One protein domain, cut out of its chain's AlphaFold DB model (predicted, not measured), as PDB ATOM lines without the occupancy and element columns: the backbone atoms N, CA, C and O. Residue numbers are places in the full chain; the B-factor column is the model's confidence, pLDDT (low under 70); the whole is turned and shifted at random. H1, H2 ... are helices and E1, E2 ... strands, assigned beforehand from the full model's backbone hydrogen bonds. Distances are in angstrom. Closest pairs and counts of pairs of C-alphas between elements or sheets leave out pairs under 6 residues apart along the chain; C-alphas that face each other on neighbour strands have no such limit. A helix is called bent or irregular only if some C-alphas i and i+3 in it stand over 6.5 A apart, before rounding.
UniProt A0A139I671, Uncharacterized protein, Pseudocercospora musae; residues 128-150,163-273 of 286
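What this domain is: This is residues 128 to 150 and 163 to 273 of the 286 residues of an uncharacterized protein of Pseudocercospora musae (UniProt A0A139I671). One long sheet of eight strands curls round on itself into a barrel that is nearly closed, its edge strands E7 and E8 coming near each other on the open side. Seen as a folded sheet, one sheet bent back into two leaves, E7 E6 E5 face E3 E2 E1 E8 with E4 as the hinge, and two short helices, H1 and H2, only graze it at its rim. The printed part has 134 residues, with two named helices and eight named strands that follow along the chain as E1 H1 E2 E3 E4 E5 E6 H2 E7 E8; the sheet order is E7 E6 E5 E4 E3 E2 E1 E8, antiparallel throughout, and the class is mostly strand. It is compact, with a radius of gyration of the C-alphas of 15.1 A and spans of 36 by 34 by 25 A.

Where its parts are: Find C-alpha 128 at (-17.014, 39.571, 3.878); from there E1, residues 128 to 139, runs 34.8 A. H1, residues 145 to 150, is 8.4 A long. After the cut, find C-alpha 163 at (9.432, 56.557, -4.917), where E2, residues 163 to 172, begins its 30.1 A. Next come E3, residues 187 to 193, 15.9 A; E4, residues 200 to 206, 20.0 A; E5, residues 212 to 219, 22.7 A; and E6, residues 226 to 234, 25.7 A. H2, residues 237 to 242, spans 8.8 A. E7, residues 249 to 258, covers 26.0 A and bends by 62 degrees at residue 252. E8, residues 266 to 272, runs 20.1 A to C-alpha 272 at (-19.334, 43.922, 5.925).

How they stand to each other: Begin with E1, an inner strand: N 131 and O 269 are 2.9 A apart towards E8, and N 134 and O 167 are 2.8 A apart towards E2. E2 to E6 form a meander, each strand the antiparallel neighbour of the one before, and each step is a hairpin. Look there for N 170 and O 188 at 2.8 A, N 206 and O 187 at 2.8 A, N 203 and O 214 at 2.8 A, and N 215 and O 230 at 2.9 A. E3 is staggered, pairing with E4 over residues 187 to 188 and with E2 over 188 to 193. E7 and E6 bring N 229 and O 255 to 2.8 A. The closest C-alphas of edge strands E7 and E8 are those of Val 257 and Ala 269, 6.0 A. H1 only grazes the sheet with residues 145 to 150; its closest C-alphas to E3 are those of Ala 145 and Asp 192, 5.5 A. H2 only just grazes it with residues 237 to 241, 5 pairs of C-alphas lying within 10 A. In both helices every O i to N i+4 pair is within hydrogen-bond range.

The domain as a whole: The C-alphas of Asp 150 and Asn 178 are the two farthest apart, 43.5 A. Residues 151 to 162 are not printed, and C-alphas 150 and 163 stand 15.6 A apart across the cut. The link from E2 to E3, residues 173 to 186, is long. Mean pLDDT of the printed part is 77.6; 37 residues are under 70, among them 173 to 181 and 237 to 247.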
ATOM      1  N   CYS A 128     -16.734  40.381   5.056       71.94
ATOM      2  CA  CYS A 128     -17.014  39.571   3.878       71.94
ATOM      3  C   CYS A 128     -15.881  39.713   2.859       71.94
ATOM      4  O   CYS A 128     -15.332  38.718   2.400       71.94
ATOM      5  N   ILE A 129     -15.441  40.953   2.624       78.88
ATOM      6  CA  ILE A 129     -14.214  41.250   1.884       78.88
ATOM      7  C   ILE A 129     -13.174  41.798   2.864       78.88
ATOM      8  O   ILE A 129     -13.465  42.716   3.640       78.88
ATOM      9  N   LEU A 130     -11.960  41.252   2.815       86.44
ATOM     10  CA  LEU A 130     -10.789  41.804   3.485       86.44
ATOM     11  C   LEU A 130      -9.931  42.554   2.467       86.44
ATOM     12  O   LEU A 130      -9.580  42.023   1.414       86.44
ATOM     13  N   PHE A 131      -9.560  43.776   2.826       89.50
ATOM     14  CA  PHE A 131      -8.614  44.613   2.102       89.50
ATOM     15  C   PHE A 131      -7.385  44.844   2.980       89.50
ATOM     16  O   PHE A 131      -7.522  45.232   4.144       89.50
ATOM     17  N   ASN A 132      -6.195  44.670   2.413       92.94
ATOM     18  CA  ASN A 132      -4.963  45.205   2.970       92.94
ATOM     19  C   ASN A 132      -4.149  45.961   1.915       92.94
ATOM     20  O   ASN A 132      -4.200  45.651   0.724       92.94
ATOM     21  N   ALA A 133      -3.408  46.962   2.381       92.94
ATOM     22  CA  ALA A 133      -2.464  47.732   1.588       92.94
ATOM     23  C   ALA A 133      -1.259  48.139   2.446       92.94
ATOM     24  O   ALA A 133      -1.421  48.496   3.615       92.94
ATOM     25  N   THR A 134      -0.066  48.116   1.853       92.19
ATOM     26  CA  THR A 134       1.179  48.569   2.484       92.19
ATOM     27  C   THR A 134       1.892  49.548   1.561       92.19
ATOM     28  O   THR A 134       2.411  49.164   0.506       92.19
ATOM     29  N   LEU A 135       1.945  50.811   1.976       88.94
ATOM     30  CA  LEU A 135       2.793  51.820   1.363       88.94
ATOM     31  C   LEU A 135       4.231  51.648   1.842       88.94
ATOM     32  O   LEU A 135       4.496  51.444   3.025       88.94
ATOM     33  N   HIS A 136       5.172  51.722   0.910       86.38
ATOM     34  CA  HIS A 136       6.595  51.629   1.207       86.38
ATOM     35  C   HIS A 136       7.433  52.442   0.214       86.38
ATOM     36  O   HIS A 136       6.958  52.897  -0.824       86.38
ATOM     37  N   ASN A 137       8.704  52.659   0.554       81.69
ATOM     38  CA  ASN A 137       9.625  53.478  -0.233       81.69
ATOM     39  C   ASN A 137      10.506  52.592  -1.126       81.69
ATOM     40  O   ASN A 137      11.524  52.064  -0.662       81.69
ATOM     41  N   GLY A 138      10.119  52.448  -2.395       72.38
ATOM     42  CA  GLY A 138      10.817  51.651  -3.402       72.38
ATOM     43  C   GLY A 138      12.027  52.356  -4.032       72.38
ATOM     44  O   GLY A 138      12.252  53.550  -3.817       72.38
ATOM     45  N   PRO A 139      12.850  51.629  -4.804       69.19
ATOM     46  CA  PRO A 139      13.963  52.207  -5.541       69.19
ATOM     47  C   PRO A 139      13.478  52.881  -6.829       69.19
ATOM     48  O   PRO A 139      12.914  52.243  -7.727       69.19
ATOM     49  N   LYS A 140      13.787  54.174  -6.958       65.62
ATOM     50  CA  LYS A 140      13.463  54.957  -8.151       65.62
ATOM     51  C   LYS A 140      14.068  54.308  -9.401       65.62
ATOM     52  O   LYS A 140      15.223  53.903  -9.391       65.62
ATOM     53  N   THR A 141      13.262  54.280 -10.464       65.62
ATOM     54  CA  THR A 141      13.457  53.646 -11.791       65.62
ATOM     55  C   THR A 141      13.163  52.150 -11.943       65.62
ATOM     56  O   THR A 141      12.863  51.776 -13.070       65.62
ATOM     57  N   ALA A 142      13.139  51.315 -10.899       69.12
ATOM     58  CA  ALA A 142      12.857  49.875 -11.052       69.12
ATOM     59  C   ALA A 142      11.434  49.599 -11.569       69.12
ATOM     60  O   ALA A 142      10.498  50.110 -10.973       69.12
ATOM     61  N   ASN A 143      11.234  48.843 -12.653       68.44
ATOM     62  CA  ASN A 143       9.937  48.656 -13.337       68.44
ATOM     63  C   ASN A 143       9.249  47.312 -13.051       68.44
ATOM     64  O   ASN A 143       8.166  47.058 -13.574       68.44
ATOM     65  N   SER A 144       9.863  46.473 -12.224       67.75
ATOM     66  CA  SER A 144       9.278  45.262 -11.654       67.75
ATOM     67  C   SER A 144       9.879  45.009 -10.272       67.75
ATOM     68  O   SER A 144      10.980  45.485  -9.992       67.75
ATOM     69  N   ALA A 145       9.212  44.186  -9.458       66.88
ATOM     70  CA  ALA A 145       9.728  43.767  -8.155       66.88
ATOM     71  C   ALA A 145      11.127  43.119  -8.251       66.88
ATOM     72  O   ALA A 145      11.979  43.367  -7.399       66.88
ATOM     73  N   ASP A 146      11.405  42.352  -9.314       70.81
ATOM     74  CA  ASP A 146      12.741  41.798  -9.570       70.81
ATOM     75  C   ASP A 146      13.774  42.911  -9.814       70.81
ATOM     76  O   ASP A 146      14.837  42.906  -9.197       70.81
ATOM     77  N   GLU A 147      13.461  43.904 -10.659       70.62
ATOM     78  CA  GLU A 147      14.336  45.066 -10.884       70.62
ATOM     79  C   GLU A 147      14.497  45.899  -9.598       70.62
ATOM     80  O   GLU A 147      15.568  46.450  -9.348       70.62
ATOM     81  N   ALA A 148      13.473  45.955  -8.742       65.75
ATOM     82  CA  ALA A 148      13.509  46.685  -7.480       65.75
ATOM     83  C   ALA A 148      14.416  46.001  -6.456       65.75
ATOM     84  O   ALA A 148      15.284  46.655  -5.877       65.75
ATOM     85  N   ILE A 149      14.296  44.684  -6.293       69.62
ATOM     86  CA  ILE A 149      15.220  43.879  -5.485       69.62
ATOM     87  C   ILE A 149      16.652  44.047  -6.014       69.62
ATOM     88  O   ILE A 149      17.584  44.269  -5.240       69.62
ATOM     89  N   ASP A 150      16.838  43.999  -7.333       76.56
ATOM     90  CA  ASP A 150      18.159  44.042  -7.954       76.56
ATOM     91  C   ASP A 150      18.803  45.448  -7.915       76.56
ATOM     92  O   ASP A 150      20.025  45.550  -7.816       76.56
ATOM     93  N   ASP A 163      10.782  56.264  -4.450       76.69
ATOM     94  CA  ASP A 163       9.432  56.557  -4.917       76.69
ATOM     95  C   ASP A 163       8.413  55.686  -4.160       76.69
ATOM     96  O   ASP A 163       8.757  54.577  -3.737       76.69
ATOM     97  N   PRO A 164       7.181  56.174  -3.916       83.31
ATOM     98  CA  PRO A 164       6.192  55.399  -3.184       83.31
ATOM     99  C   PRO A 164       5.789  54.154  -3.984       83.31
ATOM    100  O   PRO A 164       5.748  54.147  -5.222       83.31
ATOM    101  N   ARG A 165       5.517  53.082  -3.249       88.38
ATOM    102  CA  ARG A 165       5.124  51.766  -3.745       88.38
ATOM    103  C   ARG A 165       3.975  51.226  -2.928       88.38
ATOM    104  O   ARG A 165       3.918  51.466  -1.725       88.38
ATOM    105  N   LEU A 166       3.106  50.475  -3.588       89.69
ATOM    106  CA  LEU A 166       1.936  49.860  -2.984       89.69
ATOM    107  C   LEU A 166       2.003  48.340  -3.158       89.69
ATOM    108  O   LEU A 166       1.960  47.836  -4.281       89.69
ATOM    109  N   ASP A 167       2.051  47.622  -2.041       92.12
ATOM    110  CA  ASP A 167       1.585  46.235  -1.985       92.12
ATOM    111  C   ASP A 167       0.097  46.259  -1.624       92.12
ATOM    112  O   ASP A 167      -0.308  47.032  -0.756       92.12
ATOM    113  N   LEU A 168      -0.728  45.428  -2.262       93.94
ATOM    114  CA  LEU A 168      -2.174  45.391  -2.018       93.94
ATOM    115  C   LEU A 168      -2.729  43.978  -2.189       93.94
ATOM    116  O   LEU A 168      -2.353  43.267  -3.123       93.94
ATOM    117  N   SER A 169      -3.673  43.592  -1.333       91.94
ATOM    118  CA  SER A 169      -4.499  42.397  -1.521       91.94
ATOM    119  C   SER A 169      -5.942  42.653  -1.087       91.94
ATOM    120  O   SER A 169      -6.202  43.060   0.046       91.94
ATOM    121  N   LEU A 170      -6.890  42.384  -1.985       89.00
ATOM    122  CA  LEU A 170      -8.323  42.352  -1.714       89.00
ATOM    123  C   LEU A 170      -8.856  40.958  -2.042       89.00
ATOM    124  O   LEU A 170      -8.697  40.478  -3.168       89.00
ATOM    125  N   TRP A 171      -9.502  40.325  -1.061       82.12
ATOM    126  CA  TRP A 171     -10.074  38.986  -1.191       82.12
ATOM    127  C   TRP A 171     -11.418  38.847  -0.464       82.12
ATOM    128  O   TRP A 171     -11.636  39.436   0.595       82.12
ATOM    129  N   ASP A 172     -12.310  38.057  -1.059       73.94
ATOM    130  CA  ASP A 172     -13.588  37.628  -0.484       73.94
ATOM    131  C   ASP A 172     -13.344  36.355   0.357       73.94
ATOM    132  O   ASP A 172     -12.924  35.326  -0.177       73.94
ATOM    133  N   ASP A 173     -13.537  36.436   1.678       59.19
ATOM    134  CA  ASP A 173     -13.254  35.354   2.652       59.19
ATOM    135  C   ASP A 173     -14.496  34.482   2.915       59.19
ATOM    136  O   ASP A 173     -14.514  33.599   3.772       59.19
ATOM    137  N   THR A 174     -15.606  34.719   2.210       54.31
ATOM    138  CA  THR A 174     -16.815  33.906   2.387       54.31
ATOM    139  C   THR A 174     -17.578  33.669   1.090       54.31
ATOM    140  O   THR A 174     -17.378  34.313   0.070       54.31
ATOM    141  N   ASN A 175     -18.474  32.684   1.123       53.62
ATOM    142  CA  ASN A 175     -19.299  32.281  -0.014       53.62
ATOM    143  C   ASN A 175     -20.450  33.294  -0.220       53.62
ATOM    144  O   ASN A 175     -21.611  33.008   0.082       53.62
ATOM    145  N   ASN A 176     -20.104  34.524  -0.616       53.41
ATOM    146  CA  ASN A 176     -20.927  35.718  -0.422       53.41
ATOM    147  C   ASN A 176     -21.804  36.071  -1.633       53.41
ATOM    148  O   ASN A 176     -21.455  36.889  -2.477       53.41
ATOM    149  N   ASP A 177     -23.033  35.554  -1.668       55.53
ATOM    150  CA  ASP A 177     -24.060  35.931  -2.662       55.53
ATOM    151  C   ASP A 177     -24.603  37.381  -2.519       55.53
ATOM    152  O   ASP A 177     -25.682  37.681  -3.021       55.53
ATOM    153  N   ASN A 178     -23.955  38.255  -1.735       50.06
ATOM    154  CA  ASN A 178     -24.581  39.468  -1.178       50.06
ATOM    155  C   ASN A 178     -23.691  40.726  -1.108       50.06
ATOM    156  O   ASN A 178     -24.188  41.764  -0.665       50.06
ATOM    157  N   VAL A 179     -22.408  40.661  -1.477       56.75
ATOM    158  CA  VAL A 179     -21.494  41.818  -1.411       56.75
ATOM    159  C   VAL A 179     -21.068  42.183  -2.812       56.75
ATOM    160  O   VAL A 179     -20.381  41.393  -3.447       56.75
ATOM    161  N   VAL A 180     -21.515  43.363  -3.263       61.31
ATOM    162  CA  VAL A 180     -21.191  44.002  -4.549       61.31
ATOM    163  C   VAL A 180     -20.901  42.971  -5.647       61.31
ATOM    164  O   VAL A 180     -19.737  42.663  -5.869       61.31
ATOM    165  N   ASP A 181     -21.926  42.466  -6.353       67.44
ATOM    166  CA  ASP A 181     -21.882  41.364  -7.356       67.44
ATOM    167  C   ASP A 181     -20.675  41.353  -8.320       67.44
ATOM    168  O   ASP A 181     -20.336  40.339  -8.930       67.44
ATOM    169  N   VAL A 182     -20.062  42.518  -8.502       71.25
ATOM    170  CA  VAL A 182     -18.824  42.773  -9.227       71.25
ATOM    171  C   VAL A 182     -17.595  42.171  -8.533       71.25
ATOM    172  O   VAL A 182     -16.868  41.436  -9.189       71.25
ATOM    173  N   LEU A 183     -17.374  42.450  -7.243       75.25
ATOM    174  CA  LEU A 183     -16.242  41.946  -6.449       75.25
ATOM    175  C   LEU A 183     -16.395  40.484  -6.026       75.25
ATOM    176  O   LEU A 183     -15.392  39.853  -5.700       75.25
ATOM    177  N   LYS A 184     -17.611  39.929  -6.058       76.25
ATOM    178  CA  LYS A 184     -17.829  38.504  -5.798       76.25
ATOM    179  C   LYS A 184     -16.894  37.655  -6.665       76.25
ATOM    180  O   LYS A 184     -16.741  37.918  -7.862       76.25
ATOM    181  N   ASP A 185     -16.286  36.636  -6.062       76.06
ATOM    182  CA  ASP A 185     -15.309  35.733  -6.691       76.06
ATOM    183  C   ASP A 185     -14.082  36.448  -7.313       76.06
ATOM    184  O   ASP A 185     -13.369  35.844  -8.116       76.06
ATOM    185  N   SER A 186     -13.843  37.728  -6.988       80.50
ATOM    186  CA  SER A 186     -12.763  38.536  -7.564       80.50
ATOM    187  C   SER A 186     -11.633  38.757  -6.561       80.50
ATOM    188  O   SER A 186     -11.852  39.192  -5.433       80.50
ATOM    189  N   PHE A 187     -10.405  38.496  -6.999       87.38
ATOM    190  CA  PHE A 187      -9.181  38.669  -6.222       87.38
ATOM    191  C   PHE A 187      -8.301  39.738  -6.873       87.38
ATOM    192  O   PHE A 187      -7.837  39.555  -8.004       87.38
ATOM    193  N   CYS A 188      -8.081  40.853  -6.177       90.44
ATOM    194  CA  CYS A 188      -7.289  41.984  -6.665       90.44
ATOM    195  C   CYS A 188      -5.973  42.038  -5.889       90.44
ATOM    196  O   CYS A 188      -5.988  42.160  -4.667       90.44
ATOM    197  N   HIS A 189      -4.837  41.943  -6.579       92.75
ATOM    198  CA  HIS A 189      -3.533  41.857  -5.925       92.75
ATOM    199  C   HIS A 189      -2.436  42.531  -6.747       92.75
ATOM    200  O   HIS A 189      -2.407  42.422  -7.974       92.75
ATOM    201  N   GLY A 190      -1.512  43.190  -6.054       89.12
ATOM    202  CA  GLY A 190      -0.271  43.700  -6.614       89.12
ATOM    203  C   GLY A 190       0.824  43.810  -5.556       89.12
ATOM    204  O   GLY A 190       0.541  43.833  -4.358       89.12
ATOM    205  N   VAL A 191       2.070  43.847  -6.024       89.50
ATOM    206  CA  VAL A 191       3.298  43.936  -5.220       89.50
ATOM    207  C   VAL A 191       4.245  44.904  -5.925       89.50
ATOM    208  O   VAL A 191       4.318  44.867  -7.155       89.50
ATOM    209  N   ASP A 192       4.946  45.760  -5.174       86.94
ATOM    210  CA  ASP A 192       5.827  46.822  -5.700       86.94
ATOM    211  C   ASP A 192       5.126  47.682  -6.781       86.94
ATOM    212  O   ASP A 192       5.726  48.098  -7.776       86.94
ATOM    213  N   LEU A 193       3.821  47.953  -6.623       86.25
ATOM    214  CA  LEU A 193       3.079  48.711  -7.628       86.25
ATOM    215  C   LEU A 193       3.568  50.159  -7.687       86.25
ATOM    216  O   LEU A 193       3.668  50.849  -6.667       86.25
ATOM    217  N   LYS A 194       3.795  50.647  -8.908       86.12
ATOM    218  CA  LYS A 194       4.074  52.060  -9.167       86.12
ATOM    219  C   LYS A 194       2.801  52.899  -9.181       86.12
ATOM    220  O   LYS A 194       1.821  52.450  -9.780       86.12
ATOM    221  N   PRO A 195       2.841  54.129  -8.644       84.31
ATOM    222  CA  PRO A 195       1.837  55.121  -8.982       84.31
ATOM    223  C   PRO A 195       1.881  55.408 -10.492       84.31
ATOM    224  O   PRO A 195       2.963  55.433 -11.091       84.31
ATOM    225  N   TYR A 196       0.718  55.611 -11.111       82.38
ATOM    226  CA  TYR A 196       0.616  56.089 -12.498       82.38
ATOM    227  C   TYR A 196       0.413  57.613 -12.567       82.38
ATOM    228  O   TYR A 196       0.776  58.244 -13.559       82.38
ATOM    229  N   GLU A 197      -0.143  58.173 -11.496       83.06
ATOM    230  CA  GLU A 197      -0.332  59.587 -11.176       83.06
ATOM    231  C   GLU A 197       0.019  59.756  -9.684       83.06
ATOM    232  O   GLU A 197       0.084  58.756  -8.963       83.06
ATOM    233  N   ASP A 198       0.333  60.968  -9.222       81.44
ATOM    234  CA  ASP A 198       0.854  61.181  -7.863       81.44
ATOM    235  C   ASP A 198      -0.097  60.602  -6.795       81.44
ATOM    236  O   ASP A 198      -1.253  60.996  -6.691       81.44
ATOM    237  N   ASN A 199       0.416  59.653  -6.003       83.88
ATOM    238  CA  ASN A 199      -0.317  58.868  -5.002       83.88
ATOM    239  C   ASN A 199      -1.503  58.018  -5.525       83.88
ATOM    240  O   ASN A 199      -2.359  57.627  -4.725       83.88
ATOM    241  N   THR A 200      -1.546  57.677  -6.820       88.44
ATOM    242  CA  THR A 200      -2.640  56.877  -7.406       88.44
ATOM    243  C   THR A 200      -2.161  55.624  -8.147       88.44
ATOM    244  O   THR A 200      -1.292  55.681  -9.020       88.44
ATOM    245  N   TRP A 201      -2.775  54.476  -7.842       91.50
ATOM    246  CA  TRP A 201      -2.440  53.151  -8.376       91.50
ATOM    247  C   TRP A 201      -3.646  52.445  -9.009       91.50
ATOM    248  O   TRP A 201      -4.733  52.425  -8.441       91.50
ATOM    249  N   VAL A 202      -3.423  51.754 -10.133       90.31
ATOM    250  CA  VAL A 202      -4.388  50.802 -10.711       90.31
ATOM    251  C   VAL A 202      -4.032  49.379 -10.284       90.31
ATOM    252  O   VAL A 202      -2.915  48.926 -10.535       90.31
ATOM    253  N   VAL A 203      -4.996  48.635  -9.731       90.12
ATOM    254  CA  VAL A 203      -4.860  47.198  -9.440       90.12
ATOM    255  C   VAL A 203      -5.932  46.409 -10.178       90.12
ATOM    256  O   VAL A 203      -7.122  46.522  -9.888       90.12
ATOM    257  N   LYS A 204      -5.523  45.569 -11.129       87.62
ATOM    258  CA  LYS A 204      -6.451  44.671 -11.827       87.62
ATOM    259  C   LYS A 204      -6.869  43.513 -10.927       87.62
ATOM    260  O   LYS A 204      -6.055  42.975 -10.177       87.62
ATOM    261  N   CYS A 205      -8.127  43.104 -11.044       87.50
ATOM    262  CA  CYS A 205      -8.643  41.928 -10.361       87.50
ATOM    263  C   CYS A 205      -8.701  40.720 -11.301       87.50
ATOM    264  O   CYS A 205      -8.940  40.843 -12.503       87.50
ATOM    265  N   THR A 206      -8.524  39.537 -10.724       86.38
ATOM    266  CA  THR A 206      -8.728  38.243 -11.378       86.38
ATOM    267  C   THR A 206     -10.045  37.621 -10.903       86.38
ATOM    268  O   THR A 206     -10.405  37.830  -9.747       86.38
ATOM    269  N   PRO A 207     -10.763  36.855 -11.744       80.62
ATOM    270  CA  PRO A 207     -10.449  36.539 -13.137       80.62
ATOM    271  C   PRO A 207     -10.873  37.670 -14.100       80.62
ATOM    272  O   PRO A 207     -11.867  38.362 -13.870       80.62
ATOM    273  N   GLU A 208     -10.102  37.884 -15.173       79.94
ATOM    274  CA  GLU A 208     -10.202  39.093 -16.015       79.94
ATOM    275  C   GLU A 208     -11.583  39.284 -16.669       79.94
ATOM    276  O   GLU A 208     -12.015  40.418 -16.878       79.94
ATOM    277  N   GLU A 209     -12.323  38.207 -16.952       75.50
ATOM    278  CA  GLU A 209     -13.655  38.274 -17.560       75.50
ATOM    279  C   GLU A 209     -14.728  38.924 -16.668       75.50
ATOM    280  O   GLU A 209     -15.756  39.366 -17.185       75.50
ATOM    281  N   ARG A 210     -14.493  39.044 -15.349       77.19
ATOM    282  CA  ARG A 210     -15.339  39.863 -14.456       77.19
ATOM    283  C   ARG A 210     -15.205  41.356 -14.767       77.19
ATOM    284  O   ARG A 210     -16.156  42.109 -14.540       77.19
ATOM    285  N   GLY A 211     -14.051  41.758 -15.305       82.31
ATOM    286  CA  GLY A 211     -13.721  43.125 -15.688       82.31
ATOM    287  C   GLY A 211     -13.735  44.087 -14.515       82.31
ATOM    288  O   GLY A 211     -14.410  45.110 -14.599       82.31
ATOM    289  N   VAL A 212     -13.025  43.753 -13.439       84.69
ATOM    290  CA  VAL A 212     -12.960  44.568 -12.218       84.69
ATOM    291  C   VAL A 212     -11.559  45.119 -12.034       84.69
ATOM    292  O   VAL A 212     -10.562  44.438 -12.287       84.69
ATOM    293  N   GLU A 213     -11.494  46.364 -11.594       88.38
ATOM    294  CA  GLU A 213     -10.253  47.084 -11.375       88.38
ATOM    295  C   GLU A 213     -10.417  48.003 -10.165       88.38
ATOM    296  O   GLU A 213     -11.452  48.655 -10.009       88.38
ATOM    297  N   LEU A 214      -9.413  48.032  -9.295       90.12
ATOM    298  CA  LEU A 214      -9.324  48.996  -8.210       90.12
ATOM    299  C   LEU A 214      -8.510  50.193  -8.690       90.12
ATOM    300  O   LEU A 214      -7.430  50.031  -9.257       90.12
ATOM    301  N   ASP A 215      -9.027  51.379  -8.420       90.06
ATOM    302  CA  ASP A 215      -8.342  52.651  -8.581       90.06
ATOM    303  C   ASP A 215      -8.130  53.234  -7.176       90.06
ATOM    304  O   ASP A 215      -9.084  53.492  -6.441       90.06
ATOM    305  N   VAL A 216      -6.870  53.293  -6.750       90.94
ATOM    306  CA  VAL A 216      -6.466  53.395  -5.342       90.94
ATOM    307  C   VAL A 216      -5.700  54.690  -5.135       90.94
ATOM    308  O   VAL A 216      -4.613  54.852  -5.682       90.94
ATOM    309  N   HIS A 217      -6.252  55.589  -4.326       90.38
ATOM    310  CA  HIS A 217      -5.723  56.929  -4.059       90.38
ATOM    311  C   HIS A 217      -5.271  57.015  -2.604       90.38
ATOM    312  O   HIS A 217      -6.062  56.728  -1.705       90.38
ATOM    313  N   TRP A 218      -4.030  57.426  -2.351       88.25
ATOM    314  CA  TRP A 218      -3.560  57.763  -1.006       88.25
ATOM    315  C   TRP A 218      -3.552  59.279  -0.808       88.25
ATOM    316  O   TRP A 218      -2.924  60.012  -1.571       88.25
ATOM    317  N   ASP A 219      -4.233  59.742   0.236       80.75
ATOM    318  CA  ASP A 219      -4.312  61.156   0.583       80.75
ATOM    319  C   ASP A 219      -3.905  61.348   2.059       80.75
ATOM    320  O   ASP A 219      -4.617  60.881   2.962       80.75
ATOM    321  N   PRO A 220      -2.754  61.998   2.332       66.81
ATOM    322  CA  PRO A 220      -2.322  62.313   3.691       66.81
ATOM    323  C   PRO A 220      -3.103  63.484   4.315       66.81
ATOM    324  O   PRO A 220      -3.099  63.619   5.536       66.81
ATOM    325  N   ASP A 221      -3.786  64.316   3.516       62.81
ATOM    326  CA  ASP A 221      -4.548  65.482   3.985       62.81
ATOM    327  C   ASP A 221      -6.023  65.141   4.307       62.81
ATOM    328  O   ASP A 221      -6.717  65.932   4.960       62.81
ATOM    329  N   ILE A 222      -6.513  63.941   3.947       61.72
ATOM    330  CA  ILE A 222      -7.725  63.374   4.568       61.72
ATOM    331  C   ILE A 222      -7.492  63.318   6.083       61.72
ATOM    332  O   ILE A 222      -6.475  62.812   6.544       61.72
ATOM    333  N   THR A 223      -8.459  63.798   6.872       51.91
ATOM    334  CA  THR A 223      -8.309  64.232   8.283       51.91
ATOM    335  C   THR A 223      -7.892  63.180   9.333       51.91
ATOM    336  O   THR A 223      -8.026  63.435  10.530       51.91
ATOM    337  N   ALA A 224      -7.418  62.003   8.924       52.31
ATOM    338  CA  ALA A 224      -6.789  60.988   9.773       52.31
ATOM    339  C   ALA A 224      -5.713  60.138   9.045       52.31
ATOM    340  O   ALA A 224      -5.340  59.093   9.575       52.31
ATOM    341  N   GLY A 225      -5.273  60.545   7.842       57.44
ATOM    342  CA  GLY A 225      -4.434  59.759   6.926       57.44
ATOM    343  C   GLY A 225      -5.186  58.559   6.331       57.44
ATOM    344  O   GLY A 225      -5.723  57.725   7.066       57.44
ATOM    345  N   GLY A 226      -5.271  58.434   5.000       75.62
ATOM    346  CA  GLY A 226      -6.084  57.354   4.430       75.62
ATOM    347  C   GLY A 226      -5.878  56.998   2.963       75.62
ATOM    348  O   GLY A 226      -5.364  57.768   2.157       75.62
ATOM    349  N   VAL A 227      -6.343  55.795   2.630       86.19
ATOM    350  CA  VAL A 227      -6.466  55.284   1.263       86.19
ATOM    351  C   VAL A 227      -7.944  55.249   0.874       86.19
ATOM    352  O   VAL A 227      -8.752  54.593   1.536       86.19
ATOM    353  N   LEU A 228      -8.302  55.938  -0.207       88.00
ATOM    354  CA  LEU A 228      -9.586  55.823  -0.896       88.00
ATOM    355  C   LEU A 228      -9.459  54.768  -2.001       88.00
ATOM    356  O   LEU A 228      -8.618  54.884  -2.890       88.00
ATOM    357  N   VAL A 229     -10.315  53.751  -1.965       87.69
ATOM    358  CA  VAL A 229     -10.381  52.696  -2.980       87.69
ATOM    359  C   VAL A 229     -11.667  52.853  -3.776       87.69
ATOM    360  O   VAL A 229     -12.762  52.707  -3.230       87.69
ATOM    361  N   ASN A 230     -11.533  53.113  -5.073       86.44
ATOM    362  CA  ASN A 230     -12.624  53.123  -6.039       86.44
ATOM    363  C   ASN A 230     -12.681  51.771  -6.757       86.44
ATOM    364  O   ASN A 230     -11.695  51.311  -7.328       86.44
ATOM    365  N   VAL A 231     -13.848  51.133  -6.752       85.94
ATOM    366  CA  VAL A 231     -14.092  49.851  -7.419       85.94
ATOM    367  C   VAL A 231     -14.744  50.129  -8.766       85.94
ATOM    368  O   VAL A 231     -15.906  50.538  -8.841       85.94
ATOM    369  N   LEU A 232     -13.991  49.909  -9.839       84.44
ATOM    370  CA  LEU A 232     -14.408  50.170 -11.210       84.44
ATOM    371  C   LEU A 232     -14.777  48.861 -11.915       84.44
ATOM    372  O   LEU A 232     -14.104  47.840 -11.753       84.44
ATOM    373  N   LYS A 233     -15.825  48.897 -12.744       84.44
ATOM    374  CA  LYS A 233     -16.188  47.793 -13.641       84.44
ATOM    375  C   LYS A 233     -16.132  48.215 -15.096       84.44
ATOM    376  O   LYS A 233     -16.682  49.242 -15.478       84.44
ATOM    377  N   TYR A 234     -15.534  47.368 -15.921       79.62
ATOM    378  CA  TYR A 234     -15.566  47.504 -17.367       79.62
ATOM    379  C   TYR A 234     -16.953  47.180 -17.929       79.62
ATOM    380  O   TYR A 234     -17.470  46.075 -17.756       79.62
ATOM    381  N   ASN A 235     -17.515  48.120 -18.687       75.69
ATOM    382  CA  ASN A 235     -18.787  47.961 -19.396       75.69
ATOM    383  C   ASN A 235     -18.689  46.948 -20.552       75.69
ATOM    384  O   ASN A 235     -19.700  46.406 -20.999       75.69
ATOM    385  N   ASN A 236     -17.470  46.637 -21.000       72.62
ATOM    386  CA  ASN A 236     -17.173  45.479 -21.838       72.62
ATOM    387  C   ASN A 236     -15.801  44.879 -21.451       72.62
ATOM    388  O   ASN A 236     -14.786  45.248 -22.045       72.62
ATOM    389  N   PRO A 237     -15.750  43.946 -20.474       66.75
ATOM    390  CA  PRO A 237     -14.500  43.359 -19.974       66.75
ATOM    391  C   PRO A 237     -13.636  42.746 -21.080       66.75
ATOM    392  O   PRO A 237     -12.419  42.911 -21.107       66.75
ATOM    393  N   ARG A 238     -14.291  42.087 -22.041       62.97
ATOM    394  CA  ARG A 238     -13.636  41.433 -23.171       62.97
ATOM    395  C   ARG A 238     -13.044  42.431 -24.166       62.97
ATOM    396  O   ARG A 238     -11.957  42.193 -24.681       62.97
ATOM    397  N   ALA A 239     -13.730  43.540 -24.448       64.06
ATOM    398  CA  ALA A 239     -13.153  44.574 -25.305       64.06
ATOM    399  C   ALA A 239     -11.906  45.194 -24.666       64.06
ATOM    400  O   ALA A 239     -10.957  45.457 -25.392       64.06
ATOM    401  N   GLN A 240     -11.873  45.354 -23.338       63.59
ATOM    402  CA  GLN A 240     -10.705  45.889 -22.635       63.59
ATOM    403  C   GLN A 240      -9.512  44.918 -22.619       63.59
ATOM    404  O   GLN A 240      -8.372  45.360 -22.770       63.59
ATOM    405  N   SER A 241      -9.729  43.604 -22.465       56.88
ATOM    406  CA  SER A 241      -8.625  42.631 -22.550       56.88
ATOM    407  C   SER A 241      -8.073  42.495 -23.976       56.88
ATOM    408  O   SER A 241      -6.869  42.322 -24.155       56.88
ATOM    409  N   GLU A 242      -8.921  42.660 -24.999       59.53
ATOM    410  CA  GLU A 242      -8.509  42.722 -26.410       59.53
ATOM    411  C   GLU A 242      -7.920  44.099 -26.815       59.53
ATOM    412  O   GLU A 242      -7.139  44.179 -27.767       59.53
ATOM    413  N   LYS A 243      -8.282  45.187 -26.117       56.72
ATOM    414  CA  LYS A 243      -7.865  46.577 -26.376       56.72
ATOM    415  C   LYS A 243      -7.758  47.370 -25.068       56.72
ATOM    416  O   LYS A 243      -8.741  47.926 -24.588       56.72
ATOM    417  N   PHE A 244      -6.547  47.504 -24.535       50.78
ATOM    418  CA  PHE A 244      -6.290  48.435 -23.433       50.78
ATOM    419  C   PHE A 244      -6.718  49.867 -23.841       50.78
ATOM    420  O   PHE A 244      -6.434  50.291 -24.963       50.78
ATOM    421  N   ASN A 245      -7.335  50.608 -22.911       52.34
ATOM    422  CA  ASN A 245      -7.897  51.965 -23.073       52.34
ATOM    423  C   ASN A 245      -9.215  52.103 -23.876       52.34
ATOM    424  O   ASN A 245      -9.416  53.102 -24.570       52.34
ATOM    425  N   ASP A 246     -10.175  51.190 -23.703       58.12
ATOM    426  CA  ASP A 246     -11.592  51.553 -23.867       58.12
ATOM    427  C   ASP A 246     -12.066  52.337 -22.613       58.12
ATOM    428  O   ASP A 246     -11.919  51.836 -21.491       58.12
ATOM    429  N   PRO A 247     -12.594  53.576 -22.737       56.53
ATOM    430  CA  PRO A 247     -12.974  54.407 -21.590       56.53
ATOM    431  C   PRO A 247     -14.267  53.961 -20.880       56.53
ATOM    432  O   PRO A 247     -14.695  54.621 -19.934       56.53
ATOM    433  N   GLY A 248     -14.909  52.868 -21.308       71.25
ATOM    434  CA  GLY A 248     -16.114  52.324 -20.679       71.25
ATOM    435  C   GLY A 248     -15.881  51.682 -19.303       71.25
ATOM    436  O   GLY A 248     -16.004  50.462 -19.181       71.25
ATOM    437  N   LYS A 249     -15.596  52.491 -18.274       78.69
ATOM    438  CA  LYS A 249     -15.589  52.097 -16.854       78.69
ATOM    439  C   LYS A 249     -16.732  52.767 -16.087       78.69
ATOM    440  O   LYS A 249     -16.842  53.990 -16.099       78.69
ATOM    441  N   ASP A 250     -17.501  51.979 -15.347       81.88
ATOM    442  CA  ASP A 250     -18.472  52.454 -14.360       81.88
ATOM    443  C   ASP A 250     -17.863  52.387 -12.951       81.88
ATOM    444  O   ASP A 250     -17.314  51.354 -12.564       81.88
ATOM    445  N   LEU A 251     -18.019  53.445 -12.145       80.00
ATOM    446  CA  LEU A 251     -17.808  53.354 -10.695       80.00
ATOM    447  C   LEU A 251     -18.928  52.506 -10.081       80.00
ATOM    448  O   LEU A 251     -20.106  52.748 -10.355       80.00
ATOM    449  N   VAL A 252     -18.570  51.509  -9.272       77.94
ATOM    450  CA  VAL A 252     -19.504  50.534  -8.682       77.94
ATOM    451  C   VAL A 252     -19.684  50.728  -7.181       77.94
ATOM    452  O   VAL A 252     -20.789  50.505  -6.688       77.94
ATOM    453  N   TYR A 253     -18.595  51.070  -6.493       78.12
ATOM    454  CA  TYR A 253     -18.493  51.216  -5.045       78.12
ATOM    455  C   TYR A 253     -17.202  51.983  -4.714       78.12
ATOM    456  O   TYR A 253     -16.208  51.820  -5.422       78.12
ATOM    457  N   SER A 254     -17.186  52.759  -3.629       83.56
ATOM    458  CA  SER A 254     -15.964  53.339  -3.055       83.56
ATOM    459  C   SER A 254     -15.923  53.123  -1.543       83.56
ATOM    460  O   SER A 254     -16.951  53.220  -0.872       83.56
ATOM    461  N   PHE A 255     -14.735  52.887  -0.986       82.75
ATOM    462  CA  PHE A 255     -14.519  52.814   0.463       82.75
ATOM    463  C   PHE A 255     -13.214  53.500   0.879       82.75
ATOM    464  O   PHE A 255     -12.278  53.609   0.090       82.75
ATOM    465  N   GLN A 256     -13.155  53.977   2.123       85.88
ATOM    466  CA  GLN A 256     -11.979  54.641   2.696       85.88
ATOM    467  C   GLN A 256     -11.386  53.799   3.826       85.88
ATOM    468  O   GLN A 256     -12.118  53.195   4.613       85.88
ATOM    469  N   VAL A 257     -10.057  53.780   3.917       86.00
ATOM    470  CA  VAL A 257      -9.300  53.001   4.900       86.00
ATOM    471  C   VAL A 257      -8.269  53.901   5.573       86.00
ATOM    472  O   VAL A 257      -7.333  54.358   4.926       86.00
ATOM    473  N   GLY A 258      -8.433  54.143   6.873       85.25
ATOM    474  CA  GLY A 258      -7.401  54.775   7.701       85.25
ATOM    475  C   GLY A 258      -6.308  53.782   8.111       85.25
ATOM    476  O   GLY A 258      -6.550  52.567   8.134       85.25
ATOM    477  N   SER A 259      -5.123  54.294   8.454       86.62
ATOM    478  CA  SER A 259      -3.978  53.457   8.847       86.62
ATOM    479  C   SER A 259      -4.253  52.591  10.093       86.62
ATOM    480  O   SER A 259      -5.154  52.847  10.901       86.62
ATOM    481  N   LYS A 260      -3.461  51.525  10.234       87.75
ATOM    482  CA  LYS A 260      -3.343  50.661  11.416       87.75
ATOM    483  C   LYS A 260      -2.019  50.826  12.158       87.75
ATOM    484  O   LYS A 260      -1.887  50.250  13.237       87.75
ATOM    485  N   ASP A 261      -1.057  51.565  11.607       84.62
ATOM    486  CA  ASP A 261       0.262  51.767  12.202       84.62
ATOM    487  C   ASP A 261       0.627  53.251  12.368       84.62
ATOM    488  O   ASP A 261       0.118  54.130  11.673       84.62
ATOM    489  N   GLU A 262       1.530  53.527  13.314       81.56
ATOM    490  CA  GLU A 262       1.952  54.883  13.721       81.56
ATOM    491  C   GLU A 262       2.748  55.646  12.642       81.56
ATOM    492  O   GLU A 262       3.188  56.768  12.881       81.56
ATOM    493  N   LYS A 263       2.976  55.027  11.479       81.94
ATOM    494  CA  LYS A 263       3.715  55.603  10.351       81.94
ATOM    495  C   LYS A 263       2.841  55.984   9.159       81.94
ATOM    496  O   LYS A 263       3.361  56.588   8.227       81.94
ATOM    497  N   GLU A 264       1.578  55.557   9.156       84.69
ATOM    498  CA  GLU A 264       0.692  55.657   7.988       84.69
ATOM    499  C   GLU A 264       1.205  54.849   6.768       84.69
ATOM    500  O   GLU A 264       0.933  55.185   5.617       84.69
ATOM    501  N   GLU A 265       1.916  53.739   7.030       87.00
ATOM    502  CA  GLU A 265       2.401  52.794   6.011       87.00
ATOM    503  C   GLU A 265       1.435  51.605   5.806       87.00
ATOM    504  O   GLU A 265       1.337  51.108   4.685       87.00
ATOM    505  N   PHE A 266       0.700  51.138   6.829       90.25
ATOM    506  CA  PHE A 266      -0.135  49.921   6.735       90.25
ATOM    507  C   PHE A 266      -1.642  50.154   6.946       90.25
ATOM    508  O   PHE A 266      -2.078  50.675   7.970       90.25
ATOM    509  N   PHE A 267      -2.460  49.650   6.019       91.00
ATOM    510  CA  PHE A 267      -3.911  49.840   5.967       91.00
ATOM    511  C   PHE A 267      -4.639  48.481   5.935       91.00
ATOM    512  O   PHE A 267      -4.353  47.642   5.084       91.00
ATOM    513  N   GLU A 268      -5.625  48.266   6.821       89.94
ATOM    514  CA  GLU A 268      -6.533  47.097   6.795       89.94
ATOM    515  C   GLU A 268      -7.997  47.554   6.890       89.94
ATOM    516  O   GLU A 268      -8.372  48.300   7.802       89.94
ATOM    517  N   ALA A 269      -8.850  47.041   6.005       85.06
ATOM    518  CA  ALA A 269     -10.299  47.166   6.114       85.06
ATOM    519  C   ALA A 269     -10.994  45.808   6.012       85.06
ATOM    520  O   ALA A 269     -10.526  44.876   5.357       85.06
ATOM    521  N   ARG A 270     -12.155  45.725   6.663       80.50
ATOM    522  CA  ARG A 270     -13.092  44.607   6.567       80.50
ATOM    523  C   ARG A 270     -14.431  45.197   6.172       80.50
ATOM    524  O   ARG A 270     -14.975  46.004   6.918       80.50
ATOM    525  N   ILE A 271     -14.903  44.832   4.990       76.25
ATOM    526  CA  ILE A 271     -16.132  45.355   4.396       76.25
ATOM    527  C   ILE A 271     -17.240  44.359   4.733       76.25
ATOM    528  O   ILE A 271     -17.115  43.163   4.441       76.25
ATOM    529  N   PHE A 272     -18.299  44.808   5.402       68.00
ATOM    530  CA  PHE A 272     -19.334  43.922   5.925       68.00
ATOM    531  C   PHE A 272     -20.475  43.742   4.922       68.00
ATOM    532  O   PHE A 272     -20.906  44.677   4.252       68.00
ATOM    533  N   CYS A 273     -21.060  42.542   4.892       64.62
ATOM    534  CA  CYS A 273     -22.160  42.185   3.986       64.62
ATOM    535  C   CYS A 273     -23.448  43.033   4.109       64.62
ATOM    536  O   CYS A 273     -24.394  42.824   3.344       64.62
TER     537      CYS A 273